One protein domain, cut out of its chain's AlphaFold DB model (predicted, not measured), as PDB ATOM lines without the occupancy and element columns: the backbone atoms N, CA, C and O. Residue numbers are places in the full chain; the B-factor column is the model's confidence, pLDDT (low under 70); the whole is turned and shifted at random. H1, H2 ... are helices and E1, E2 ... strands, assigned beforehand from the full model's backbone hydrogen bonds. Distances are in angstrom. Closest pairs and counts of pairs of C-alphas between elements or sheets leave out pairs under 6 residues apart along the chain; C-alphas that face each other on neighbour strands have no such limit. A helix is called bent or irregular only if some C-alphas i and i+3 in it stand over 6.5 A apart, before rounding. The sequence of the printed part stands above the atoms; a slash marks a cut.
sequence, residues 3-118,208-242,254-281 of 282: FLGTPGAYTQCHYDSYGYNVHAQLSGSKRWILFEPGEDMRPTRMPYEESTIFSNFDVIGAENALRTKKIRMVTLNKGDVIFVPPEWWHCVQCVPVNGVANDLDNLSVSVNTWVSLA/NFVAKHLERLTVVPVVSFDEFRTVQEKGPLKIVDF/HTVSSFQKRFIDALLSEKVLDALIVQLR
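What this domain is: This is residues 3 to 118, 208 to 242 and 254 to 281 of the 282 residues of the protein "JmjC domain-containing protein" of Gongylonema pulchrum (UniProt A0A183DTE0). Two twisted antiparallel sheets lie face to face as a sandwich, their strands wound as a jelly roll; H3 lies over E4 and E6 of the larger sheet, and H4 grazes that sheet at E2. Residues 211 to 216 of H2 and residues 273 to 281, with most of H5, stick out. The printed part has 179 residues, with nine named strands and five named helices in the order E1 E2 E3 E4 E5 H1 E6 E7 E8 E9 H2 H3 H4 H5. The sheet orders are E5 E2 E8 E4 E6 and E1 E9 E3 E7, and the class is mixed, helices and strands. The whole is compact, with a radius of gyration of the C-alphas of 16.6 A and spans of 50 by 37 by 33 A.

How they stand to each other: The larger sheet runs E5, residues 52 to 55, E2, residues 10 to 16, E8, residues 89 to 95, E4, residues 29 to 35, and E6, residues 71 to 76. Within hydrogen-bond range are N 15 and O 53 at 3.0 A for E5 and E2, N 11 and O 92 at 2.8 A for E2 and E8, N 31 and O 93 at 2.8 A for E8 and E4, and N 32 and O 74 at 2.8 A for E4 and E6. The other sheet runs E1, residues 3 to 5, E9, residues 108 to 115, E3, residues 20 to 27, and E7, residues 81 to 84, with N 3 and O 110 at 2.8 A, N 24 and O 111 at 2.8 A and N 84 and O 21 at 2.8 A. The facing parts of this sandwich are 10.7 A apart centre to centre; its jelly roll, one long hairpin wound over both sheets, nests E1 with E9, E2 with E8, E3 with E7 and E4 with E6. H3, residues 225 to 233, is on the larger sheet at a height of 9.9 A, with C-alphas 71 and 225 closest to E6 at 7.1 A. H1, residues 64 to 68, is close to H3 but not clearly touching, C-alphas 67 and 225 being closest at 5.3 A. H4, residues 258 to 267, only grazes the larger sheet, its closest C-alphas to E2 being 259 and 12 at 7.4 A. H5, residues 270 to 279, is close to H4 but not clearly touching, C-alphas 273 and 267 being closest at 7.4 A, at a steep tilt of 46 degrees, the same way. H2, residues 208 to 216, is on neither sheet. H3, H4 and H5 have every O i to N i+4 pair within range; H2 has 3 of 5, and H1 0 of 1 with 1 of 2 O i to N i+3 pairs.

Where its parts are: E1 begins at C-alpha 3 (-45.112, 43.873, 29.662), and H5 ends at C-alpha 279 (-42.291, 58.778, 39.133). The longer strands are E9 at 22.9 A, E3 at 22.4 A, E4 at 19.9 A and E8 at 19.3 A; H5 is 14.4 A and H4 14.3 A long. H2 is irregular, C-alphas 212 and 215 being 7.8 A apart, and H1 only just, C-alphas 65 and 68 being 6.7 A apart.

The domain as a whole: The C-alphas of Ala 211 and Arg 281, the two farthest apart, are 51.4 A apart. Residues 119 to 207 and 243 to 253 are not printed, with C-alpha gaps of 16.3 A and 18.0 A. The links E4 to E5 and E8 to E9 are long. Mean pLDDT of the printed part is 82.8; 37 residues are under 70, among them residues 254 to 281.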
ATOM      1  N   PHE A   3     -46.375  43.232  30.013       90.06
ATOM      2  CA  PHE A   3     -45.112  43.873  29.662       90.06
ATOM      3  C   PHE A   3     -45.330  45.338  29.316       90.06
ATOM      4  O   PHE A   3     -46.236  45.673  28.547       90.06
ATOM      5  N   LEU A   4     -44.426  46.166  29.829       90.69
ATOM      6  CA  LEU A   4     -44.328  47.594  29.586       90.69
ATOM      7  C   LEU A   4     -42.910  47.905  29.103       90.69
ATOM      8  O   LEU A   4     -41.949  47.450  29.720       90.69
ATOM      9  N   GLY A   5     -42.767  48.651  28.010       88.06
ATOM     10  CA  GLY A   5     -41.449  48.983  27.471       88.06
ATOM     11  C   GLY A   5     -41.432  50.285  26.683       88.06
ATOM     12  O   GLY A   5     -42.377  50.604  25.960       88.06
ATOM     13  N   THR A   6     -40.340  51.031  26.819       89.25
ATOM     14  CA  THR A   6     -40.054  52.235  26.031       89.25
ATOM     15  C   THR A   6     -39.460  51.868  24.666       89.25
ATOM     16  O   THR A   6     -38.954  50.755  24.490       89.25
ATOM     17  N   PRO A   7     -39.482  52.774  23.671       86.38
ATOM     18  CA  PRO A   7     -38.816  52.545  22.392       86.38
ATOM     19  C   PRO A   7     -37.349  52.163  22.571       86.38
ATOM     20  O   PRO A   7     -36.597  52.848  23.257       86.38
ATOM     21  N   GLY A   8     -36.942  51.072  21.932       86.19
ATOM     22  CA  GLY A   8     -35.596  50.522  22.052       86.19
ATOM     23  C   GLY A   8     -35.460  49.440  23.106       86.19
ATOM     24  O   GLY A   8     -34.566  48.618  22.947       86.19
ATOM     25  N   ALA A   9     -36.356  49.346  24.092       90.38
ATOM     26  CA  ALA A   9     -36.386  48.197  24.989       90.38
ATOM     27  C   ALA A   9     -36.631  46.914  24.184       90.38
ATOM     28  O   ALA A   9     -37.512  46.868  23.320       90.38
ATOM     29  N   TYR A  10     -35.855  45.870  24.455       93.44
ATOM     30  CA  TYR A  10     -35.957  44.613  23.730       93.44
ATOM     31  C   TYR A  10     -35.683  43.414  24.630       93.44
ATOM     32  O   TYR A  10     -34.965  43.513  25.624       93.44
ATOM     33  N   THR A  11     -36.226  42.271  24.231       92.38
ATOM     34  CA  THR A  11     -35.870  40.964  24.778       92.38
ATOM     35  C   THR A  11     -34.906  40.293  23.809       92.38
ATOM     36  O   THR A  11     -35.160  40.264  22.599       92.38
ATOM     37  N   GLN A  12     -33.782  39.792  24.328       92.19
ATOM     38  CA  GLN A  12     -32.779  39.072  23.537       92.19
ATOM     39  C   GLN A  12     -33.421  37.917  22.765       92.19
ATOM     40  O   GLN A  12     -34.452  37.397  23.174       92.19
ATOM     41  N   CYS A  13     -32.826  37.517  21.641       96.50
ATOM     42  CA  CYS A  13     -33.298  36.349  20.909       96.50
ATOM     43  C   CYS A  13     -33.246  35.098  21.796       96.50
ATOM     44  O   CYS A  13     -32.187  34.780  22.339       96.50
ATOM     45  N   HIS A  14     -34.369  34.402  21.921       96.25
ATOM     46  CA  HIS A  14     -34.520  33.175  22.700       96.25
ATOM     47  C   HIS A  14     -35.647  32.317  22.130       96.25
ATOM     48  O   HIS A  14     -36.383  32.772  21.259       96.25
ATOM     49  N   TYR A  15     -35.791  31.094  22.617       96.00
ATOM     50  CA  TYR A  15     -37.064  30.382  22.567       96.00
ATOM     51  C   TYR A  15     -37.489  29.982  23.983       96.00
ATOM     52  O   TYR A  15     -36.651  29.882  24.886       96.00
ATOM     53  N   ASP A  16     -38.793  29.776  24.153       94.06
ATOM     54  CA  ASP A  16     -39.398  29.349  25.414       94.06
ATOM     55  C   ASP A  16     -39.220  27.825  25.558       94.06
ATOM     56  O   ASP A  16     -39.552  27.078  24.632       94.06
ATOM     57  N   SER A  17     -38.704  27.350  26.698       90.50
ATOM     58  CA  SER A  17     -38.426  25.917  26.938       90.50
ATOM     59  C   SER A  17     -39.690  25.048  26.951       90.50
ATOM     60  O   SER A  17     -39.608  23.830  26.793       90.50
ATOM     61  N   TYR A  18     -40.859  25.660  27.168       91.06
ATOM     62  CA  TYR A  18     -42.118  24.963  27.413       91.06
ATOM     63  C   TYR A  18     -43.284  25.580  26.647       91.06
ATOM     64  O   TYR A  18     -43.423  26.802  26.576       91.06
ATOM     65  N   GLY A  19     -44.203  24.724  26.206       91.62
ATOM     66  CA  GLY A  19     -45.496  25.117  25.672       91.62
ATOM     67  C   GLY A  19     -45.410  26.035  24.455       91.62
ATOM     68  O   GLY A  19     -44.452  26.027  23.686       91.62
ATOM     69  N   TYR A  20     -46.467  26.820  24.266       93.06
ATOM     70  CA  TYR A  20     -46.531  27.866  23.250       93.06
ATOM     71  C   TYR A  20     -46.989  29.186  23.861       93.06
ATOM     72  O   TYR A  20     -47.597  29.226  24.937       93.06
ATOM     73  N   ASN A  21     -46.747  30.277  23.142       94.88
ATOM     74  CA  ASN A  21     -46.960  31.625  23.643       94.88
ATOM     75  C   ASN A  21     -47.923  32.387  22.721       94.88
ATOM     76  O   ASN A  21     -47.772  32.407  21.500       94.88
ATOM     77  N   VAL A  22     -48.946  33.006  23.306       94.56
ATOM     78  CA  VAL A  22     -49.855  33.916  22.600       94.56
ATOM     79  C   VAL A  22     -49.651  35.304  23.169       94.56
ATOM     80  O   VAL A  22     -49.863  35.520  24.362       94.56
ATOM     81  N   HIS A  23     -49.260  36.248  22.320       97.19
ATOM     82  CA  HIS A  23     -48.896  37.597  22.725       97.19
ATOM     83  C   HIS A  23     -49.778  38.628  22.024       97.19
ATOM     84  O   HIS A  23     -49.827  38.683  20.797       97.19
ATOM     85  N   ALA A  24     -50.463  39.454  22.808       97.19
ATOM     86  CA  ALA A  24     -51.376  40.488  22.345       97.19
ATOM     87  C   ALA A  24     -50.810  41.883  22.634       97.19
ATOM     88  O   ALA A  24     -50.476  42.211  23.779       97.19
ATOM     89  N   GLN A  25     -50.735  42.720  21.602       96.75
ATOM     90  CA  GLN A  25     -50.284  44.102  21.717       96.75
ATOM     91  C   GLN A  25     -51.469  45.011  22.071       96.75
ATOM     92  O   GLN A  25     -52.445  45.110  21.328       96.75
ATOM     93  N   LEU A  26     -51.392  45.703  23.209       94.25
ATOM     94  CA  LEU A  26     -52.486  46.526  23.743       94.25
ATOM     95  C   LEU A  26     -52.312  48.025  23.457       94.25
ATOM     96  O   LEU A  26     -53.301  48.740  23.299       94.25
ATOM     97  N   SER A  27     -51.070  48.506  23.400       92.31
ATOM     98  CA  SER A  27     -50.721  49.897  23.075       92.31
ATOM     99  C   SER A  27     -49.308  49.985  22.506       92.31
ATOM    100  O   SER A  27     -48.489  49.126  22.817       92.31
ATOM    101  N   GLY A  28     -48.998  51.004  21.704       91.38
ATOM    102  CA  GLY A  28     -47.696  51.142  21.044       91.38
ATOM    103  C   GLY A  28     -47.419  50.015  20.042       91.38
ATOM    104  O   GLY A  28     -48.348  49.433  19.469       91.38
ATOM    105  N   SER A  29     -46.141  49.696  19.818       92.88
ATOM    106  CA  SER A  29     -45.751  48.674  18.839       92.88
ATOM    107  C   SER A  29     -44.539  47.847  19.253       92.88
ATOM    108  O   SER A  29     -43.584  48.347  19.856       92.88
ATOM    109  N   LYS A  30     -44.561  46.570  18.860       95.81
ATOM    110  CA  LYS A  30     -43.446  45.633  19.025       95.81
ATOM    111  C   LYS A  30     -43.081  44.990  17.702       95.81
ATOM    112  O   LYS A  30     -43.918  44.381  17.042       95.81
ATOM    113  N   ARG A  31     -41.807  45.071  17.345       96.75
ATOM    114  CA  ARG A  31     -41.220  44.315  16.247       96.75
ATOM    115  C   ARG A  31     -40.812  42.938  16.743       96.75
ATOM    116  O   ARG A  31     -40.042  42.829  17.690       96.75
ATOM    117  N   TRP A  32     -41.322  41.918  16.075       98.06
ATOM    118  CA  TRP A  32     -41.003  40.518  16.287       98.06
ATOM    119  C   TRP A  32     -40.115  40.034  15.154       98.06
ATOM    120  O   TRP A  32     -40.439  40.226  13.982       98.06
ATOM    121  N   ILE A  33     -39.000  39.416  15.519       98.31
ATOM    122  CA  ILE A  33     -38.032  38.811  14.609       98.31
ATOM    123  C   ILE A  33     -37.968  37.340  14.991       98.31
ATOM    124  O   ILE A  33     -37.624  37.041  16.130       98.31
ATOM    125  N   LEU A  34     -38.337  36.445  14.081       98.44
ATOM    126  CA  LEU A  34     -38.458  35.018  14.350       98.44
ATOM    127  C   LEU A  34     -37.578  34.183  13.422       98.44
ATOM    128  O   LEU A  34     -37.375  34.538  12.256       98.44
ATOM    129  N   PHE A  35     -37.130  33.040  13.933       98.25
ATOM    130  CA  PHE A  35     -36.406  32.015  13.186       98.25
ATOM    131  C   PHE A  35     -37.041  30.649  13.440       98.25
ATOM    132  O   PHE A  35     -37.624  30.404  14.497       98.25
ATOM    133  N   GLU A  36     -36.965  29.775  12.440       96.19
ATOM    134  CA  GLU A  36     -37.592  28.454  12.496       96.19
ATOM    135  C   GLU A  36     -36.901  27.559  13.548       96.19
ATOM    136  O   GLU A  36     -35.689  27.685  13.762       96.19
ATOM    137  N   PRO A  37     -37.642  26.644  14.201       93.19
ATOM    138  CA  PRO A  37     -37.047  25.618  15.047       93.19
ATOM    139  C   PRO A  37     -35.988  24.826  14.269       93.19
ATOM    140  O   PRO A  37     -36.163  24.527  13.086       93.19
ATOM    141  N   GLY A  38     -34.874  24.505  14.921       88.38
ATOM    142  CA  GLY A  38     -33.746  23.799  14.301       88.38
ATOM    143  C   GLY A  38     -32.746  24.685  13.548       88.38
ATOM    144  O   GLY A  38     -31.681  24.195  13.171       88.38
ATOM    145  N   GLU A  39     -33.015  25.983  13.373       93.38
ATOM    146  CA  GLU A  39     -31.964  26.927  12.985       93.38
ATOM    147  C   GLU A  39     -30.865  26.955  14.055       93.38
ATOM    148  O   GLU A  39     -31.137  27.157  15.240       93.38
ATOM    149  N   ASP A  40     -29.604  26.777  13.642       93.94
ATOM    150  CA  ASP A  40     -28.464  26.929  14.552       93.94
ATOM    151  C   ASP A  40     -28.306  28.406  14.927       93.94
ATOM    152  O   ASP A  40     -27.667  29.175  14.203       93.94
ATOM    153  N   MET A  41     -28.930  28.794  16.037       94.75
ATOM    154  CA  MET A  41     -28.858  30.129  16.632       94.75
ATOM    155  C   MET A  41     -27.816  30.208  17.758       94.75
ATOM    156  O   MET A  41     -27.830  31.152  18.546       94.75
ATOM    157  N   ARG A  42     -26.900  29.228  17.844       93.06
ATOM    158  CA  ARG A  42     -25.888  29.116  18.907       93.06
ATOM    159  C   ARG A  42     -26.521  29.230  20.304       93.06
ATOM    160  O   ARG A  42     -26.275  30.225  20.995       93.06
ATOM    161  N   PRO A  43     -27.358  28.248  20.698       91.19
ATOM    162  CA  PRO A  43     -28.059  28.269  21.976       91.19
ATOM    163  C   PRO A  43     -27.085  28.430  23.145       91.19
ATOM    164  O   PRO A  43     -26.030  27.795  23.188       91.19
ATOM    165  N   THR A  44     -27.460  29.259  24.109       87.75
ATOM    166  CA  THR A  44     -26.753  29.465  25.367       87.75
ATOM    167  C   THR A  44     -27.737  29.450  26.526       87.75
ATOM    168  O   THR A  44     -28.873  29.910  26.418       87.75
ATOM    169  N   ARG A  45     -27.263  28.929  27.654       78.06
ATOM    170  CA  ARG A  45     -27.971  28.913  28.937       78.06
ATOM    171  C   ARG A  45     -27.180  29.675  29.988       78.06
ATOM    172  O   ARG A  45     -27.091  29.241  31.123       78.06
ATOM    173  N   MET A  46     -26.483  30.729  29.574       69.88
ATOM    174  CA  MET A  46     -25.658  31.538  30.466       69.88
ATOM    175  C   MET A  46     -26.104  33.004  30.392       69.88
ATOM    176  O   MET A  46     -25.972  33.607  29.324       69.88
ATOM    177  N   PRO A  47     -26.583  33.592  31.509       72.44
ATOM    178  CA  PRO A  47     -26.871  32.927  32.790       72.44
ATOM    179  C   PRO A  47     -27.961  31.850  32.643       72.44
ATOM    180  O   PRO A  47     -28.773  31.932  31.720       72.44
ATOM    181  N   TYR A  48     -27.935  30.832  33.509       73.94
ATOM    182  CA  TYR A  48     -28.927  29.757  33.461       73.94
ATOM    183  C   TYR A  48     -30.307  30.320  33.756       73.94
ATOM    184  O   TYR A  48     -30.499  30.999  34.763       73.94
ATOM    185  N   GLU A  49     -31.241  30.027  32.859       82.00
ATOM    186  CA  GLU A  49     -32.653  30.241  33.087       82.00
ATOM    187  C   GLU A  49     -33.434  29.035  32.568       82.00
ATOM    188  O   GLU A  49     -33.246  28.601  31.435       82.00
ATOM    189  N   GLU A  50     -34.291  28.480  33.418       83.62
ATOM    190  CA  GLU A  50     -35.006  27.224  33.164       83.62
ATOM    191  C   GLU A  50     -36.010  27.381  32.014       83.62
ATOM    192  O   GLU A  50     -36.140  26.541  31.123       83.62
ATOM    193  N   SER A  51     -36.733  28.501  32.021       85.94
ATOM    194  CA  SER A  51     -37.852  28.731  31.111       85.94
ATOM    195  C   SER A  51     -37.437  29.214  29.720       85.94
ATOM    196  O   SER A  51     -38.287  29.318  28.835       85.94
ATOM    197  N   THR A  52     -36.158  29.546  29.527       90.50
ATOM    198  CA  THR A  52     -35.691  30.322  28.377       90.50
ATOM    199  C   THR A  52     -34.315  29.867  27.909       90.50
ATOM    200  O   THR A  52     -33.360  29.829  28.680       90.50
ATOM    201  N   ILE A  53     -34.170  29.635  26.604       91.06
ATOM    202  CA  ILE A  53     -32.873  29.326  25.991       91.06
ATOM    203  C   ILE A  53     -32.504  30.451  25.033       91.06
ATOM    204  O   ILE A  53     -33.174  30.685  24.026       91.06
ATOM    205  N   PHE A  54     -31.428  31.170  25.350       94.31
ATOM    206  CA  PHE A  54     -31.002  32.353  24.608       94.31
ATOM    207  C   PHE A  54     -30.148  31.990  23.393       94.31
ATOM    208  O   PHE A  54     -29.507  30.946  23.333       94.31
ATOM    209  N   SER A  55     -30.101  32.890  22.418       94.44
ATOM    210  CA  SER A  55     -29.183  32.836  21.282       94.44
ATOM    211  C   SER A  55     -27.958  33.704  21.561       94.44
ATOM    212  O   SER A  55     -28.088  34.849  22.006       94.44
ATOM    213  N   ASN A  56     -26.771  33.197  21.220       92.06
ATOM    214  CA  ASN A  56     -25.529  33.974  21.282       92.06
ATOM    215  C   ASN A  56     -25.412  35.035  20.177       92.06
ATOM    216  O   ASN A  56     -24.539  35.896  20.271       92.06
ATOM    217  N   PHE A  57     -26.248  34.989  19.134       92.75
ATOM    218  CA  PHE A  57     -26.247  36.021  18.097       92.75
ATOM    219  C   PHE A  57     -26.843  37.341  18.581       92.75
ATOM    220  O   PHE A  57     -27.898  37.374  19.226       92.75
ATOM    221  N   ASP A  58     -26.226  38.444  18.160       92.25
ATOM    222  CA  ASP A  58     -26.789  39.783  18.313       92.25
ATOM    223  C   ASP A  58     -27.808  40.076  17.202       92.25
ATOM    224  O   ASP A  58     -27.522  40.728  16.193       92.25
ATOM    225  N   VAL A  59     -29.031  39.576  17.402       94.69
ATOM    226  CA  VAL A  59     -30.142  39.774  16.461       94.69
ATOM    227  C   VAL A  59     -30.513  41.245  16.330       94.69
ATOM    228  O   VAL A  59     -30.640  41.743  15.216       94.69
ATOM    229  N   ILE A  60     -30.619  41.981  17.437       93.12
ATOM    230  CA  ILE A  60     -30.971  43.407  17.389       93.12
ATOM    231  C   ILE A  60     -29.927  44.220  16.626       93.12
ATOM    232  O   ILE A  60     -30.300  45.119  15.870       93.12
ATOM    233  N   GLY A  61     -28.649  43.878  16.787       92.12
ATOM    234  CA  GLY A  61     -27.532  44.511  16.091       92.12
ATOM    235  C   GLY A  61     -27.355  44.067  14.644       92.12
ATOM    236  O   GLY A  61     -26.386  44.488  14.022       92.12
ATOM    237  N   ALA A  62     -28.254  43.230  14.119       92.19
ATOM    238  CA  ALA A  62     -28.186  42.683  12.771       92.19
ATOM    239  C   ALA A  62     -26.810  42.068  12.448       92.19
ATOM    240  O   ALA A  62     -26.206  42.368  11.415       92.19
ATOM    241  N   GLU A  63     -26.310  41.207  13.343       92.62
ATOM    242  CA  GLU A  63     -25.027  40.526  13.163       92.62
ATOM    243  C   GLU A  63     -24.938  39.841  11.786       92.62
ATOM    244  O   GLU A  63     -25.846  39.123  11.368       92.62
ATOM    245  N   ASN A  64     -23.814  40.021  11.081       90.88
ATOM    246  CA  ASN A  64     -23.623  39.509   9.715       90.88
ATOM    247  C   ASN A  64     -23.815  37.989   9.579       90.88
ATOM    248  O   ASN A  64     -24.170  37.516   8.499       90.88
ATOM    249  N   ALA A  65     -23.606  37.226  10.654       91.75
ATOM    250  CA  ALA A  65     -23.844  35.785  10.678       91.75
ATOM    251  C   ALA A  65     -25.315  35.409  10.408       91.75
ATOM    252  O   ALA A  65     -25.588  34.301   9.953       91.75
ATOM    253  N   LEU A  66     -26.255  36.339  10.608       94.88
ATOM    254  CA  LEU A  66     -27.677  36.140  10.320       94.88
ATOM    255  C   LEU A  66     -27.997  36.201   8.820       94.88
ATOM    256  O   LEU A  66     -29.108  35.865   8.424       94.88
ATOM    257  N   ARG A  67     -27.044  36.588   7.958       95.38
ATOM    258  CA  ARG A  67     -27.256  36.686   6.502       95.38
ATOM    259  C   ARG A  67     -27.652  35.355   5.862       95.38
ATOM    260  O   ARG A  67     -28.333  35.351   4.842       95.38
ATOM    261  N   THR A  68     -27.223  34.238   6.441       94.56
ATOM    262  CA  THR A  68     -27.555  32.888   5.963       94.56
ATOM    263  C   THR A  68     -28.845  32.335   6.568       94.56
ATOM    264  O   THR A  68     -29.251  31.233   6.209       94.56
ATOM    265  N   LYS A  69     -29.482  33.075   7.482       95.62
ATOM    266  CA  LYS A  69     -30.661  32.642   8.233       95.62
ATOM    267  C   LYS A  69     -31.944  33.096   7.560       95.62
ATOM    268  O   LYS A  69     -32.015  34.173   6.964       95.62
ATOM    269  N   LYS A  70     -32.997  32.295   7.703       96.56
ATOM    270  CA  LYS A  70     -34.333  32.653   7.226       96.56
ATOM    271  C   LYS A  70     -35.043  33.532   8.254       96.56
ATOM    272  O   LYS A  70     -35.664  33.037   9.190       96.56
ATOM    273  N   ILE A  71     -34.947  34.845   8.066       98.06
ATOM    274  CA  ILE A  71     -35.499  35.835   8.996       98.06
ATOM    275  C   ILE A  71     -36.978  36.060   8.692       98.06
ATOM    276  O   ILE A  71     -37.334  36.474   7.588       98.06
ATOM    277  N   ARG A  72     -37.845  35.842   9.679       98.19
ATOM    278  CA  ARG A  72     -39.243  36.288   9.638       98.19
ATOM    279  C   ARG A  72     -39.404  37.532  10.487       98.19
ATOM    280  O   ARG A  72     -38.898  37.575  11.601       98.19
ATOM    281  N   MET A  73     -40.100  38.544   9.982       98.00
ATOM    282  CA  MET A  73     -40.240  39.807  10.706       98.00
ATOM    283  C   MET A  73     -41.631  40.407  10.539       98.00
ATOM    284  O   MET A  73     -42.162  40.477   9.433       98.00
ATOM    285  N   VAL A  74     -42.211  40.877  11.641       97.31
ATOM    286  CA  VAL A  74     -43.481  41.614  11.657       97.31
ATOM    287  C   VAL A  74     -43.467  42.658  12.766       97.31
ATOM    288  O   VAL A  74     -42.824  42.471  13.795       97.31
ATOM    289  N   THR A  75     -44.165  43.773  12.569       96.38
ATOM    290  CA  THR A  75     -44.436  44.735  13.645       96.38
ATOM    291  C   THR A  75     -45.890  44.596  14.060       96.38
ATOM    292  O   THR A  75     -46.775  44.814  13.239       96.38
ATOM    293  N   LEU A  76     -46.115  44.211  15.315       96.56
ATOM    294  CA  LEU A  76     -47.438  44.180  15.923       96.56
ATOM    295  C   LEU A  76     -47.795  45.578  16.409       96.56
ATOM    296  O   LEU A  76     -47.044  46.191  17.177       96.56
ATOM    297  N   ASN A  77     -48.955  46.048  15.983       94.81
ATOM    298  CA  ASN A  77     -49.582  47.279  16.428       94.81
ATOM    299  C   ASN A  77     -50.680  46.962  17.441       94.81
ATOM    300  O   ASN A  77     -51.056  45.811  17.656       94.81
ATOM    301  N   LYS A  78     -51.224  48.002  18.073       94.19
ATOM    302  CA  LYS A  78     -52.373  47.875  18.971       94.19
ATOM    303  C   LYS A  78     -53.504  47.052  18.334       94.19
ATOM    304  O   LYS A  78     -54.043  47.437  17.301       94.19
ATOM    305  N   GLY A  79     -53.904  45.981  19.016       95.06
ATOM    306  CA  GLY A  79     -54.955  45.056  18.588       95.06
ATOM    307  C   GLY A  79     -54.437  43.788  17.905       95.06
ATOM    308  O   GLY A  79     -55.185  42.814  17.823       95.06
ATOM    309  N   ASP A  80     -53.173  43.762  17.481       96.12
ATOM    310  CA  ASP A  80     -52.576  42.585  16.860       96.12
ATOM    311  C   ASP A  80     -52.229  41.514  17.904       96.12
ATOM    312  O   ASP A  80     -51.859  41.801  19.050       96.12
ATOM    313  N   VAL A  81     -52.317  40.252  17.480       95.75
ATOM    314  CA  VAL A  81     -51.973  39.077  18.284       95.75
ATOM    315  C   VAL A  81     -51.047  38.182  17.474       95.75
ATOM    316  O   VAL A  81     -51.347  37.857  16.327       95.75
ATOM    317  N   ILE A  82     -49.942  37.755  18.080       96.50
ATOM    318  CA  ILE A  82     -49.052  36.742  17.515       96.50
ATOM    319  C   ILE A  82     -49.171  35.441  18.303       96.50
ATOM    320  O   ILE A  82     -49.231  35.430  19.534       96.50
ATOM    321  N   PHE A  83     -49.207  34.341  17.562       94.88
ATOM    322  CA  PHE A  83     -49.054  32.992  18.080       94.88
ATOM    323  C   PHE A  83     -47.626  32.533  17.785       94.88
ATOM    324  O   PHE A  83     -47.208  32.528  16.626       94.88
ATOM    325  N   VAL A  84     -46.888  32.173  18.831       95.81
ATOM    326  CA  VAL A  84     -45.513  31.676  18.763       95.81
ATOM    327  C   VAL A  84     -45.550  30.191  19.125       95.81
ATOM    328  O   VAL A  84     -45.833  29.864  20.282       95.81
ATOM    329  N   PRO A  85     -45.336  29.287  18.152       92.88
ATOM    330  CA  PRO A  85     -45.305  27.855  18.422       92.88
ATOM    331  C   PRO A  85     -44.094  27.466  19.294       92.88
ATOM    332  O   PRO A  85     -43.153  28.258  19.404       92.88
ATOM    333  N   PRO A  86     -44.084  26.245  19.860       92.06
ATOM    334  CA  PRO A  86     -42.952  25.750  20.643       92.06
ATOM    335  C   PRO A  86     -41.630  25.844  19.870       92.06
ATOM    336  O   PRO A  86     -41.613  25.653  18.652       92.06
ATOM    337  N   GLU A  87     -40.536  26.132  20.581       92.81
ATOM    338  CA  GLU A  87     -39.152  26.160  20.064       92.81
ATOM    339  C   GLU A  87     -38.851  27.207  18.975       92.81
ATOM    340  O   GLU A  87     -37.750  27.241  18.416       92.81
ATOM    341  N   TRP A  88     -39.793  28.099  18.662       97.38
ATOM    342  CA  TRP A  88     -39.522  29.196  17.739       97.38
ATOM    343  C   TRP A  88     -38.632  30.242  18.398       97.38
ATOM    344  O   TRP A  88     -39.023  30.914  19.356       97.38
ATOM    345  N   TRP A  89     -37.452  30.431  17.817       98.19
ATOM    346  CA  TRP A  89     -36.571  31.532  18.167       98.19
ATOM    347  C   TRP A  89     -37.263  32.852  17.874       98.19
ATOM    348  O   TRP A  89     -37.749  33.070  16.762       98.19
ATOM    349  N   HIS A  90     -37.270  33.750  18.843       98.06
ATOM    350  CA  HIS A  90     -37.862  35.058  18.700       98.06
ATOM    351  C   HIS A  90     -37.087  36.120  19.480       98.06
ATOM    352  O   HIS A  90     -36.576  35.910  20.578       98.06
ATOM    353  N   CYS A  91     -36.996  37.299  18.878       97.12
ATOM    354  CA  CYS A  91     -36.462  38.514  19.466       97.12
ATOM    355  C   CYS A  91     -37.510  39.612  19.311       97.12
ATOM    356  O   CYS A  91     -38.133  39.740  18.251       97.12
ATOM    357  N   VAL A  92     -37.727  40.388  20.369       96.56
ATOM    358  CA  VAL A  92     -38.827  41.353  20.427       96.56
ATOM    359  C   VAL A  92     -38.281  42.715  20.800       96.56
ATOM    360  O   VAL A  92     -37.643  42.849  21.837       96.56
ATOM    361  N   GLN A  93     -38.552  43.730  19.986       95.00
ATOM    362  CA  GLN A  93     -38.107  45.103  20.212       95.00
ATOM    363  C   GLN A  93     -39.300  46.055  20.226       95.00
ATOM    364  O   GLN A  93     -40.104  46.069  19.298       95.00
ATOM    365  N   CYS A  94     -39.402  46.891  21.254       92.94
ATOM    366  CA  CYS A  94     -40.354  47.994  21.288       92.94
ATOM    367  C   CYS A  94     -39.908  49.059  20.280       92.94
ATOM    368  O   CYS A  94     -38.766  49.529  20.328       92.94
ATOM    369  N   VAL A  95     -40.794  49.439  19.363       90.69
ATOM    370  CA  VAL A  95     -40.493  50.390  18.283       90.69
ATOM    371  C   VAL A  95     -41.428  51.599  18.359       90.69
ATOM    372  O   VAL A  95     -42.584  51.444  18.749       90.69
ATOM    373  N   PRO A  96     -40.946  52.810  18.020       84.88
ATOM    374  CA  PRO A  96     -41.790  53.999  18.013       84.88
ATOM    375  C   PRO A  96     -42.797  53.945  16.857       84.88
ATOM    376  O   PRO A  96     -42.470  53.471  15.768       84.88
ATOM    377  N   VAL A  97     -43.996  54.479  17.082       75.75
ATOM    378  CA  VAL A  97     -45.087  54.543  16.095       75.75
ATOM    379  C   VAL A  97     -44.982  55.816  15.250       75.75
ATOM    380  O   VAL A  97     -45.146  55.773  14.035       75.75
ATOM    381  N   ASN A  98     -44.623  56.941  15.881       69.00
ATOM    382  CA  ASN A  98     -44.736  58.275  15.273       69.00
ATOM    383  C   ASN A  98     -43.389  58.989  15.058       69.00
ATOM    384  O   ASN A  98     -43.358  60.167  14.716       69.00
ATOM    385  N   GLY A  99     -42.253  58.329  15.317       62.94
ATOM    386  CA  GLY A  99     -40.909  58.929  15.213       62.94
ATOM    387  C   GLY A  99     -40.595  60.036  16.240       62.94
ATOM    388  O   GLY A  99     -39.445  60.454  16.361       62.94
ATOM    389  N   VAL A 100     -41.581  60.488  17.021       63.78
ATOM    390  CA  VAL A 100     -41.430  61.507  18.068       63.78
ATOM    391  C   VAL A 100     -41.119  60.838  19.401       63.78
ATOM    392  O   VAL A 100     -42.007  60.377  20.101       63.78
ATOM    393  N   ALA A 101     -39.850  60.794  19.788       55.62
ATOM    394  CA  ALA A 101     -39.383  59.939  20.879       55.62
ATOM    395  C   ALA A 101     -39.887  60.266  22.313       55.62
ATOM    396  O   ALA A 101     -39.491  59.555  23.229       55.62
ATOM    397  N   ASN A 102     -40.712  61.304  22.524       61.38
ATOM    398  CA  ASN A 102     -41.315  61.658  23.827       61.38
ATOM    399  C   ASN A 102     -42.855  61.550  23.832       61.38
ATOM    400  O   ASN A 102     -43.510  62.052  24.740       61.38
ATOM    401  N   ASP A 103     -43.434  60.934  22.805       70.00
ATOM    402  CA  ASP A 103     -44.866  60.658  22.741       70.00
ATOM    403  C   ASP A 103     -45.217  59.455  23.635       70.00
ATOM    404  O   ASP A 103     -44.601  58.390  23.509       70.00
ATOM    405  N   LEU A 104     -46.198  59.620  24.531       69.19
ATOM    406  CA  LEU A 104     -46.725  58.536  25.371       69.19
ATOM    407  C   LEU A 104     -47.300  57.393  24.526       69.19
ATOM    408  O   LEU A 104     -47.256  56.246  24.969       69.19
ATOM    409  N   ASP A 105     -47.748  57.660  23.298       72.25
ATOM    410  CA  ASP A 105     -48.233  56.624  22.382       72.25
ATOM    411  C   ASP A 105     -47.121  55.664  21.921       72.25
ATOM    412  O   ASP A 105     -47.401  54.564  21.435       72.25
ATOM    413  N   ASN A 106     -45.846  56.020  22.122       78.56
ATOM    414  CA  ASN A 106     -44.718  55.124  21.860       78.56
ATOM    415  C   ASN A 106     -44.424  54.148  23.009       78.56
ATOM    416  O   ASN A 106     -43.545  53.293  22.874       78.56
ATOM    417  N   LEU A 107     -45.123  54.267  24.139       87.50
ATOM    418  CA  LEU A 107     -45.042  53.303  25.227       87.50
ATOM    419  C   LEU A 107     -45.725  52.002  24.795       87.50
ATOM    420  O   LEU A 107     -46.937  51.944  24.571       87.50
ATOM    421  N   SER A 108     -44.936  50.938  24.678       90.69
ATOM    422  CA  SER A 108     -45.443  49.632  24.288       90.69
ATOM    423  C   SER A 108     -46.015  48.904  25.501       90.69
ATOM    424  O   SER A 108     -45.286  48.583  26.441       90.69
ATOM    425  N   VAL A 109     -47.294  48.543  25.418       93.88
ATOM    426  CA  VAL A 109     -47.996  47.718  26.407       93.88
ATOM    427  C   VAL A 109     -48.508  46.458  25.732       93.88
ATOM    428  O   VAL A 109     -49.151  46.519  24.685       93.88
ATOM    429  N   SER A 110     -48.262  45.308  26.345       95.75
ATOM    430  CA  SER A 110     -48.685  44.014  25.806       95.75
ATOM    431  C   SER A 110     -48.931  43.004  26.914       95.75
ATOM    432  O   SER A 110     -48.356  43.118  27.998       95.75
ATOM    433  N   VAL A 111     -49.732  41.990  26.622       96.75
ATOM    434  CA  VAL A 111     -49.946  40.845  27.507       96.75
ATOM    435  C   VAL A 111     -49.684  39.561  26.751       96.75
ATOM    436  O   VAL A 111     -49.925  39.480  25.550       96.75
ATOM    437  N   ASN A 112     -49.208  38.546  27.454       96.25
ATOM    438  CA  ASN A 112     -49.072  37.219  26.884       96.25
ATOM    439  C   ASN A 112     -49.606  36.134  27.811       96.25
ATOM    440  O   ASN A 112     -49.747  36.325  29.024       96.25
ATOM    441  N   THR A 113     -49.868  34.975  27.230       94.31
ATOM    442  CA  THR A 113     -50.189  33.755  27.959       94.31
ATOM    443  C   THR A 113     -49.341  32.617  27.418       94.31
ATOM    444  O   THR A 113     -49.197  32.462  26.205       94.31
ATOM    445  N   TRP A 114     -48.745  31.869  28.341       92.62
ATOM    446  CA  TRP A 114     -48.071  30.617  28.047       92.62
ATOM    447  C   TRP A 114     -49.053  29.493  28.306       92.62
ATOM    448  O   TRP A 114     -49.681  29.447  29.366       92.62
ATOM    449  N   VAL A 115     -49.193  28.605  27.333       91.00
ATOM    450  CA  VAL A 115     -50.069  27.445  27.439       91.00
ATOM    451  C   VAL A 115     -49.200  26.201  27.378       91.00
ATOM    452  O   VAL A 115     -48.546  25.942  26.369       91.00
ATOM    453  N   SER A 116     -49.186  25.453  28.478       88.44
ATOM    454  CA  SER A 116     -48.413  24.221  28.599       88.44
ATOM    455  C   SER A 116     -48.949  23.132  27.675       88.44
ATOM    456  O   SER A 116     -50.162  22.996  27.485       88.44
ATOM    457  N   LEU A 117     -48.033  22.333  27.140       85.94
ATOM    458  CA  LEU A 117     -48.326  21.154  26.336       85.94
ATOM    459  C   LEU A 117     -47.777  19.959  27.109       85.94
ATOM    460  O   LEU A 117     -46.607  19.632  26.962       85.94
ATOM    461  N   ALA A 118     -48.580  19.371  27.999       79.38
ATOM    462  CA  ALA A 118     -48.053  18.521  29.067       79.38
ATOM    463  C   ALA A 118     -47.214  17.350  28.535       79.38
ATOM    464  O   ALA A 118     -46.105  17.161  29.027       79.38
ATOM    465  N   ASN A 208     -56.744  21.623  16.969       85.69
ATOM    466  CA  ASN A 208     -58.107  22.094  16.720       85.69
ATOM    467  C   ASN A 208     -58.207  23.625  16.734       85.69
ATOM    468  O   ASN A 208     -58.906  24.206  15.901       85.69
ATOM    469  N   PHE A 209     -57.512  24.291  17.660       83.75
ATOM    470  CA  PHE A 209     -57.447  25.748  17.718       83.75
ATOM    471  C   PHE A 209     -56.828  26.318  16.442       83.75
ATOM    472  O   PHE A 209     -57.446  27.177  15.813       83.75
ATOM    473  N   VAL A 210     -55.662  25.815  16.030       84.69
ATOM    474  CA  VAL A 210     -54.989  26.246  14.800       84.69
ATOM    475  C   VAL A 210     -55.895  25.984  13.604       84.69
ATOM    476  O   VAL A 210     -56.196  26.921  12.871       84.69
ATOM    477  N   ALA A 211     -56.424  24.766  13.460       86.06
ATOM    478  CA  ALA A 211     -57.292  24.386  12.348       86.06
ATOM    479  C   ALA A 211     -58.515  25.304  12.207       86.06
ATOM    480  O   ALA A 211     -58.835  25.750  11.107       86.06
ATOM    481  N   LYS A 212     -59.164  25.648  13.325       86.38
ATOM    482  CA  LYS A 212     -60.333  26.541  13.354       86.38
ATOM    483  C   LYS A 212     -60.011  27.978  12.935       86.38
ATOM    484  O   LYS A 212     -60.901  28.684  12.463       86.38
ATOM    485  N   HIS A 213     -58.776  28.428  13.138       82.75
ATOM    486  CA  HIS A 213     -58.371  29.811  12.884       82.75
ATOM    487  C   HIS A 213     -57.435  29.956  11.681       82.75
ATOM    488  O   HIS A 213     -57.082  31.086  11.363       82.75
ATOM    489  N   LEU A 214     -57.088  28.868  10.981       82.44
ATOM    490  CA  LEU A 214     -56.175  28.862   9.828       82.44
ATOM    491  C   LEU A 214     -56.498  29.954   8.800       82.44
ATOM    492  O   LEU A 214     -55.600  30.671   8.379       82.44
ATOM    493  N   GLU A 215     -57.774  30.137   8.450       83.62
ATOM    494  CA  GLU A 215     -58.210  31.148   7.469       83.62
ATOM    495  C   GLU A 215     -58.046  32.600   7.952       83.62
ATOM    496  O   GLU A 215     -58.094  33.533   7.156       83.62
ATOM    497  N   ARG A 216     -57.876  32.804   9.262       84.94
ATOM    498  CA  ARG A 216     -57.690  34.116   9.901       84.94
ATOM    499  C   ARG A 216     -56.245  34.364  10.328       84.94
ATOM    500  O   ARG A 216     -55.933  35.466  10.770       84.94
ATOM    501  N   LEU A 217     -55.386  33.349  10.249       86.56
ATOM    502  CA  LEU A 217     -53.985  33.449  10.623       86.56
ATOM    503  C   LEU A 217     -53.169  33.928   9.426       86.56
ATOM    504  O   LEU A 217     -53.143  33.300   8.370       86.56
ATOM    505  N   THR A 218     -52.444  35.021   9.623       91.50
ATOM    506  CA  THR A 218     -51.446  35.487   8.663       91.50
ATOM    507  C   THR A 218     -50.093  34.911   9.046       91.50
ATOM    508  O   THR A 218     -49.608  35.124  10.158       91.50
ATOM    509  N   VAL A 219     -49.458  34.193   8.121       92.44
ATOM    510  CA  VAL A 219     -48.085  33.716   8.319       92.44
ATOM    511  C   VAL A 219     -47.136  34.910   8.272       92.44
ATOM    512  O   VAL A 219     -47.158  35.686   7.318       92.44
ATOM    513  N   VAL A 220     -46.272  35.033   9.282       96.44
ATOM    514  CA  VAL A 220     -45.254  36.091   9.332       96.44
ATOM    515  C   VAL A 220     -44.343  35.994   8.097       96.44
ATOM    516  O   VAL A 220     -43.784  34.914   7.842       96.44
ATOM    517  N   PRO A 221     -44.174  37.083   7.323       97.12
ATOM    518  CA  PRO A 221     -43.400  37.057   6.090       97.12
ATOM    519  C   PRO A 221     -41.908  36.855   6.367       97.12
ATOM    520  O   PRO A 221     -41.387  37.252   7.409       97.12
ATOM    521  N   VAL A 222     -41.228  36.234   5.405       97.62
ATOM    522  CA  VAL A 222     -39.763  36.156   5.374       97.62
ATOM    523  C   VAL A 222     -39.233  37.439   4.740       97.62
ATOM    524  O   VAL A 222     -39.749  37.857   3.706       97.62
ATOM    525  N   VAL A 223     -38.202  38.030   5.336       97.56
ATOM    526  CA  VAL A 223     -37.521  39.230   4.832       97.56
ATOM    527  C   VAL A 223     -36.078  38.904   4.465       97.56
ATOM    528  O   VAL A 223     -35.475  37.977   5.009       97.56
ATOM    529  N   SER A 224     -35.508  39.666   3.532       97.69
ATOM    530  CA  SER A 224     -34.076  39.546   3.234       97.69
ATOM    531  C   SER A 224     -33.235  40.115   4.381       97.69
ATOM    532  O   SER A 224     -33.685  40.999   5.112       97.69
ATOM    533  N   PHE A 225     -31.988  39.656   4.525       96.88
ATOM    534  CA  PHE A 225     -31.082  40.218   5.532       96.88
ATOM    535  C   PHE A 225     -30.843  41.723   5.331       96.88
ATOM    536  O   PHE A 225     -30.783  42.463   6.308       96.88
ATOM    537  N   ASP A 226     -30.738  42.195   4.085       96.19
ATOM    538  CA  ASP A 226     -30.481  43.613   3.810       96.19
ATOM    539  C   ASP A 226     -31.704  44.486   4.153       96.19
ATOM    540  O   ASP A 226     -31.560  45.578   4.710       96.19
ATOM    541  N   GLU A 227     -32.919  43.986   3.903       96.06
ATOM    542  CA  GLU A 227     -34.162  44.624   4.353       96.06
ATOM    543  C   GLU A 227     -34.243  44.662   5.882       96.06
ATOM    544  O   GLU A 227     -34.476  45.723   6.465       96.06
ATOM    545  N   PHE A 228     -33.987  43.528   6.535       96.12
ATOM    546  CA  PHE A 228     -33.925  43.423   7.989       96.12
ATOM    547  C   PHE A 228     -32.929  44.425   8.590       96.12
ATOM    548  O   PHE A 228     -33.297  45.204   9.470       96.12
ATOM    549  N   ARG A 229     -31.696  44.467   8.076       94.69
ATOM    550  CA  ARG A 229     -30.653  45.388   8.539       94.69
ATOM    551  C   ARG A 229     -31.075  46.844   8.363       94.69
ATOM    552  O   ARG A 229     -30.994  47.610   9.316       94.69
ATOM    553  N   THR A 230     -31.630  47.202   7.205       93.56
ATOM    554  CA  THR A 230     -32.150  48.558   6.944       93.56
ATOM    555  C   THR A 230     -33.227  48.961   7.958       93.56
ATOM    556  O   THR A 230     -33.288  50.108   8.407       93.56
ATOM    557  N   VAL A 231     -34.106  48.025   8.325       91.62
ATOM    558  CA  VAL A 231     -35.176  48.245   9.308       91.62
ATOM    559  C   VAL A 231     -34.623  48.397  10.731       91.62
ATOM    560  O   VAL A 231     -35.156  49.199  11.506       91.62
ATOM    561  N   GLN A 232     -33.552  47.679  11.074       90.81
ATOM    562  CA  GLN A 232     -32.870  47.818  12.363       90.81
ATOM    563  C   GLN A 232     -32.063  49.117  12.463       90.81
ATOM    564  O   GLN A 232     -32.127  49.775  13.497       90.81
ATOM    565  N   GLU A 233     -31.400  49.554  11.390       89.19
ATOM    566  CA  GLU A 233     -30.639  50.816  11.338       89.19
ATOM    567  C   GLU A 233     -31.531  52.055  11.503       89.19
ATOM    568  O   GLU A 233     -31.120  53.053  12.091       89.19
ATOM    569  N   LYS A 234     -32.777  51.986  11.018       86.00
ATOM    570  CA  LYS A 234     -33.815  53.010  11.245       86.00
ATOM    571  C   LYS A 234     -34.511  52.870  12.602       86.00
ATOM    572  O   LYS A 234     -35.408  53.652  12.918       86.00
ATOM    573  N   GLY A 235     -34.171  51.831  13.358       80.81
ATOM    574  CA  GLY A 235     -34.752  51.538  14.653       80.81
ATOM    575  C   GLY A 235     -34.296  52.510  15.746       80.81
ATOM    576  O   GLY A 235     -33.441  53.368  15.537       80.81
ATOM    577  N   PRO A 236     -34.860  52.370  16.952       76.94
ATOM    578  CA  PRO A 236     -34.522  53.221  18.096       76.94
ATOM    579  C   PRO A 236     -33.091  53.019  18.629       76.94
ATOM    580  O   PRO A 236     -32.621  53.835  19.418       76.94
ATOM    581  N   LEU A 237     -32.398  51.948  18.224       79.38
ATOM    582  CA  LEU A 237     -31.039  51.626  18.661       79.38
ATOM    583  C   LEU A 237     -30.051  51.784  17.505       79.38
ATOM    584  O   LEU A 237     -30.316  51.339  16.391       79.38
ATOM    585  N   LYS A 238     -28.886  52.372  17.787       77.88
ATOM    586  CA  LYS A 238     -27.788  52.461  16.817       77.88
ATOM    587  C   LYS A 238     -27.062  51.121  16.714       77.88
ATOM    588  O   LYS A 238     -26.662  50.556  17.732       77.88
ATOM    589  N   ILE A 239     -26.844  50.652  15.489       79.56
ATOM    590  CA  ILE A 239     -25.973  49.505  15.215       79.56
ATOM    591  C   ILE A 239     -24.516  49.979  15.244       79.56
ATOM    592  O   ILE A 239     -24.185  51.027  14.692       79.56
ATOM    593  N   VAL A 240     -23.651  49.213  15.909       73.31
ATOM    594  CA  VAL A 240     -22.205  49.461  15.984       73.31
ATOM    595  C   VAL A 240     -21.492  48.226  15.442       73.31
ATOM    596  O   VAL A 240     -21.541  47.168  16.066       73.31
ATOM    597  N   ASP A 241     -20.841  48.354  14.286       66.56
ATOM    598  CA  ASP A 241     -20.027  47.285  13.704       66.56
ATOM    599  C   ASP A 241     -18.648  47.255  14.394       66.56
ATOM    600  O   ASP A 241     -17.863  48.192  14.285       66.56
ATOM    601  N   PHE A 242     -18.319  46.171  15.101       55.53
ATOM    602  CA  PHE A 242     -17.034  46.011  15.811       55.53
ATOM    603  C   PHE A 242     -15.858  45.590  14.909       55.53
ATOM    604  O   PHE A 242     -14.838  45.110  15.399       55.53
ATOM    605  N   HIS A 254     -13.899  39.588  32.700       47.56
ATOM    606  CA  HIS A 254     -15.294  39.258  32.387       47.56
ATOM    607  C   HIS A 254     -15.865  40.263  31.386       47.56
ATOM    608  O   HIS A 254     -16.177  41.407  31.719       47.56
ATOM    609  N   THR A 255     -15.914  39.853  30.123       41.94
ATOM    610  CA  THR A 255     -16.264  40.751  29.036       41.94
ATOM    611  C   THR A 255     -17.775  40.830  29.059       41.94
ATOM    612  O   THR A 255     -18.451  39.906  28.618       41.94
ATOM    613  N   VAL A 256     -18.293  41.905  29.659       49.56
ATOM    614  CA  VAL A 256     -19.721  42.237  29.664       49.56
ATOM    615  C   VAL A 256     -20.251  42.014  28.248       49.56
ATOM    616  O   VAL A 256     -19.720  42.603  27.296       49.56
ATOM    617  N   SER A 257     -21.223  41.110  28.100       56.06
ATOM    618  CA  SER A 257     -21.721  40.709  26.783       56.06
ATOM    619  C   SER A 257     -22.297  41.922  26.046       56.06
ATOM    620  O   SER A 257     -22.695  42.915  26.662       56.06
ATOM    621  N   SER A 258     -22.346  41.878  24.712       52.00
ATOM    622  CA  SER A 258     -22.968  42.945  23.905       52.00
ATOM    623  C   SER A 258     -24.403  43.238  24.359       52.00
ATOM    624  O   SER A 258     -24.816  44.396  24.399       52.00
ATOM    625  N   PHE A 259     -25.118  42.196  24.786       50.12
ATOM    626  CA  PHE A 259     -26.419  42.285  25.433       50.12
ATOM    627  C   PHE A 259     -26.370  43.071  26.745       50.12
ATOM    628  O   PHE A 259     -27.097  44.049  26.885       50.12
ATOM    629  N   GLN A 260     -25.499  42.689  27.684       48.09
ATOM    630  CA  GLN A 260     -25.389  43.372  28.973       48.09
ATOM    631  C   GLN A 260     -25.025  44.850  28.793       48.09
ATOM    632  O   GLN A 260     -25.603  45.698  29.464       48.09
ATOM    633  N   LYS A 261     -24.143  45.180  27.840       51.34
ATOM    634  CA  LYS A 261     -23.808  46.575  27.515       51.34
ATOM    635  C   LYS A 261     -25.031  47.348  27.025       51.34
ATOM    636  O   LYS A 261     -25.369  48.368  27.606       51.34
ATOM    637  N   ARG A 262     -25.750  46.828  26.027       49.22
ATOM    638  CA  ARG A 262     -26.934  47.504  25.469       49.22
ATOM    639  C   ARG A 262     -28.103  47.598  26.442       49.22
ATOM    640  O   ARG A 262     -28.835  48.581  26.411       49.22
ATOM    641  N   PHE A 263     -28.288  46.593  27.290       47.72
ATOM    642  CA  PHE A 263     -29.306  46.603  28.335       47.72
ATOM    643  C   PHE A 263     -29.002  47.670  29.394       47.72
ATOM    644  O   PHE A 263     -29.886  48.448  29.752       47.72
ATOM    645  N   ILE A 264     -27.742  47.761  29.830       47.34
ATOM    646  CA  ILE A 264     -27.266  48.819  30.728       47.34
ATOM    647  C   ILE A 264     -27.424  50.194  30.065       47.34
ATOM    648  O   ILE A 264     -27.992  51.091  30.677       47.34
ATOM    649  N   ASP A 265     -27.017  50.352  28.804       49.59
ATOM    650  CA  ASP A 265     -27.136  51.618  28.067       49.59
ATOM    651  C   ASP A 265     -28.602  52.054  27.882       49.59
ATOM    652  O   ASP A 265     -28.913  53.243  27.937       49.59
ATOM    653  N   ALA A 266     -29.526  51.105  27.693       48.97
ATOM    654  CA  ALA A 266     -30.956  51.389  27.594       48.97
ATOM    655  C   ALA A 266     -31.556  51.821  28.945       48.97
ATOM    656  O   ALA A 266     -32.299  52.806  28.994       48.97
ATOM    657  N   LEU A 267     -31.206  51.131  30.038       44.38
ATOM    658  CA  LEU A 267     -31.643  51.466  31.402       44.38
ATOM    659  C   LEU A 267     -31.073  52.798  31.899       44.38
ATOM    660  O   LEU A 267     -31.752  53.526  32.618       44.38
ATOM    661  N   LEU A 268     -29.840  53.115  31.506       44.94
ATOM    662  CA  LEU A 268     -29.150  54.354  31.860       44.94
ATOM    663  C   LEU A 268     -29.363  55.473  30.836       44.94
ATOM    664  O   LEU A 268     -28.721  56.520  30.929       44.94
ATOM    665  N   SER A 269     -30.246  55.279  29.854       55.69
ATOM    666  CA  SER A 269     -30.573  56.351  28.924       55.69
ATOM    667  C   SER A 269     -31.210  57.519  29.679       55.69
ATOM    668  O   SER A 269     -32.061  57.326  30.548       55.69
ATOM    669  N   GLU A 270     -30.803  58.742  29.327       50.19
ATOM    670  CA  GLU A 270     -31.247  59.994  29.965       50.19
ATOM    671  C   GLU A 270     -32.777  60.044  30.113       50.19
ATOM    672  O   GLU A 270     -33.305  60.330  31.180       50.19
ATOM    673  N   LYS A 271     -33.495  59.589  29.082       48.34
ATOM    674  CA  LYS A 271     -34.960  59.519  29.068       48.34
ATOM    675  C   LYS A 271     -35.567  58.540  30.073       48.34
ATOM    676  O   LYS A 271     -36.637  58.818  30.607       48.34
ATOM    677  N   VAL A 272     -34.940  57.383  30.294       42.97
ATOM    678  CA  VAL A 272     -35.427  56.377  31.254       42.97
ATOM    679  C   VAL A 272     -35.159  56.845  32.680       42.97
ATOM    680  O   VAL A 272     -36.035  56.726  33.537       42.97
ATOM    681  N   LEU A 273     -33.991  57.441  32.916       43.25
ATOM    682  CA  LEU A 273     -33.636  58.020  34.208       43.25
ATOM    683  C   LEU A 273     -34.556  59.193  34.568       43.25
ATOM    684  O   LEU A 273     -35.068  59.230  35.685       43.25
ATOM    685  N   ASP A 274     -34.855  60.081  33.622       49.06
ATOM    686  CA  ASP A 274     -35.775  61.202  33.840       49.06
ATOM    687  C   ASP A 274     -37.201  60.727  34.153       49.06
ATOM    688  O   ASP A 274     -37.833  61.230  35.082       49.06
ATOM    689  N   ALA A 275     -37.701  59.715  33.436       42.78
ATOM    690  CA  ALA A 275     -39.020  59.140  33.693       42.78
ATOM    691  C   ALA A 275     -39.113  58.484  35.085       42.78
ATOM    692  O   ALA A 275     -40.104  58.675  35.792       42.78
ATOM    693  N   LEU A 276     -38.070  57.761  35.511       41.00
ATOM    694  CA  LEU A 276     -37.989  57.162  36.848       41.00
ATOM    695  C   LEU A 276     -37.900  58.226  37.950       41.00
ATOM    696  O   LEU A 276     -38.562  58.102  38.976       41.00
ATOM    697  N   ILE A 277     -37.123  59.291  37.737       46.50
ATOM    698  CA  ILE A 277     -36.995  60.410  38.682       46.50
ATOM    699  C   ILE A 277     -38.326  61.145  38.853       46.50
ATOM    700  O   ILE A 277     -38.642  61.565  39.966       46.50
ATOM    701  N   VAL A 278     -39.107  61.302  37.783       43.69
ATOM    702  CA  VAL A 278     -40.446  61.906  37.849       43.69
ATOM    703  C   VAL A 278     -41.406  61.016  38.639       43.69
ATOM    704  O   VAL A 278     -42.092  61.526  39.518       43.69
ATOM    705  N   GLN A 279     -41.404  59.700  38.409       40.03
ATOM    706  CA  GLN A 279     -42.291  58.778  39.133       40.03
ATOM    707  C   GLN A 279     -41.920  58.567  40.604       40.03
ATOM    708  O   GLN A 279     -42.798  58.301  41.413       40.03
ATOM    709  N   LEU A 280     -40.645  58.698  40.976       37.09
ATOM    710  CA  LEU A 280     -40.202  58.601  42.374       37.09
ATOM    711  C   LEU A 280     -40.436  59.889  43.184       37.09
ATOM    712  O   LEU A 280     -40.137  59.922  44.378       37.09
ATOM    713  N   ARG A 281     -40.903  60.967  42.540       39.28
ATOM    714  CA  ARG A 281     -41.209  62.260  43.174       39.28
ATOM    715  C   ARG A 281     -42.707  62.476  43.438       39.28
ATOM    716  O   ARG A 281     -43.038  63.497  44.042       39.28
TER     717      ARG A 281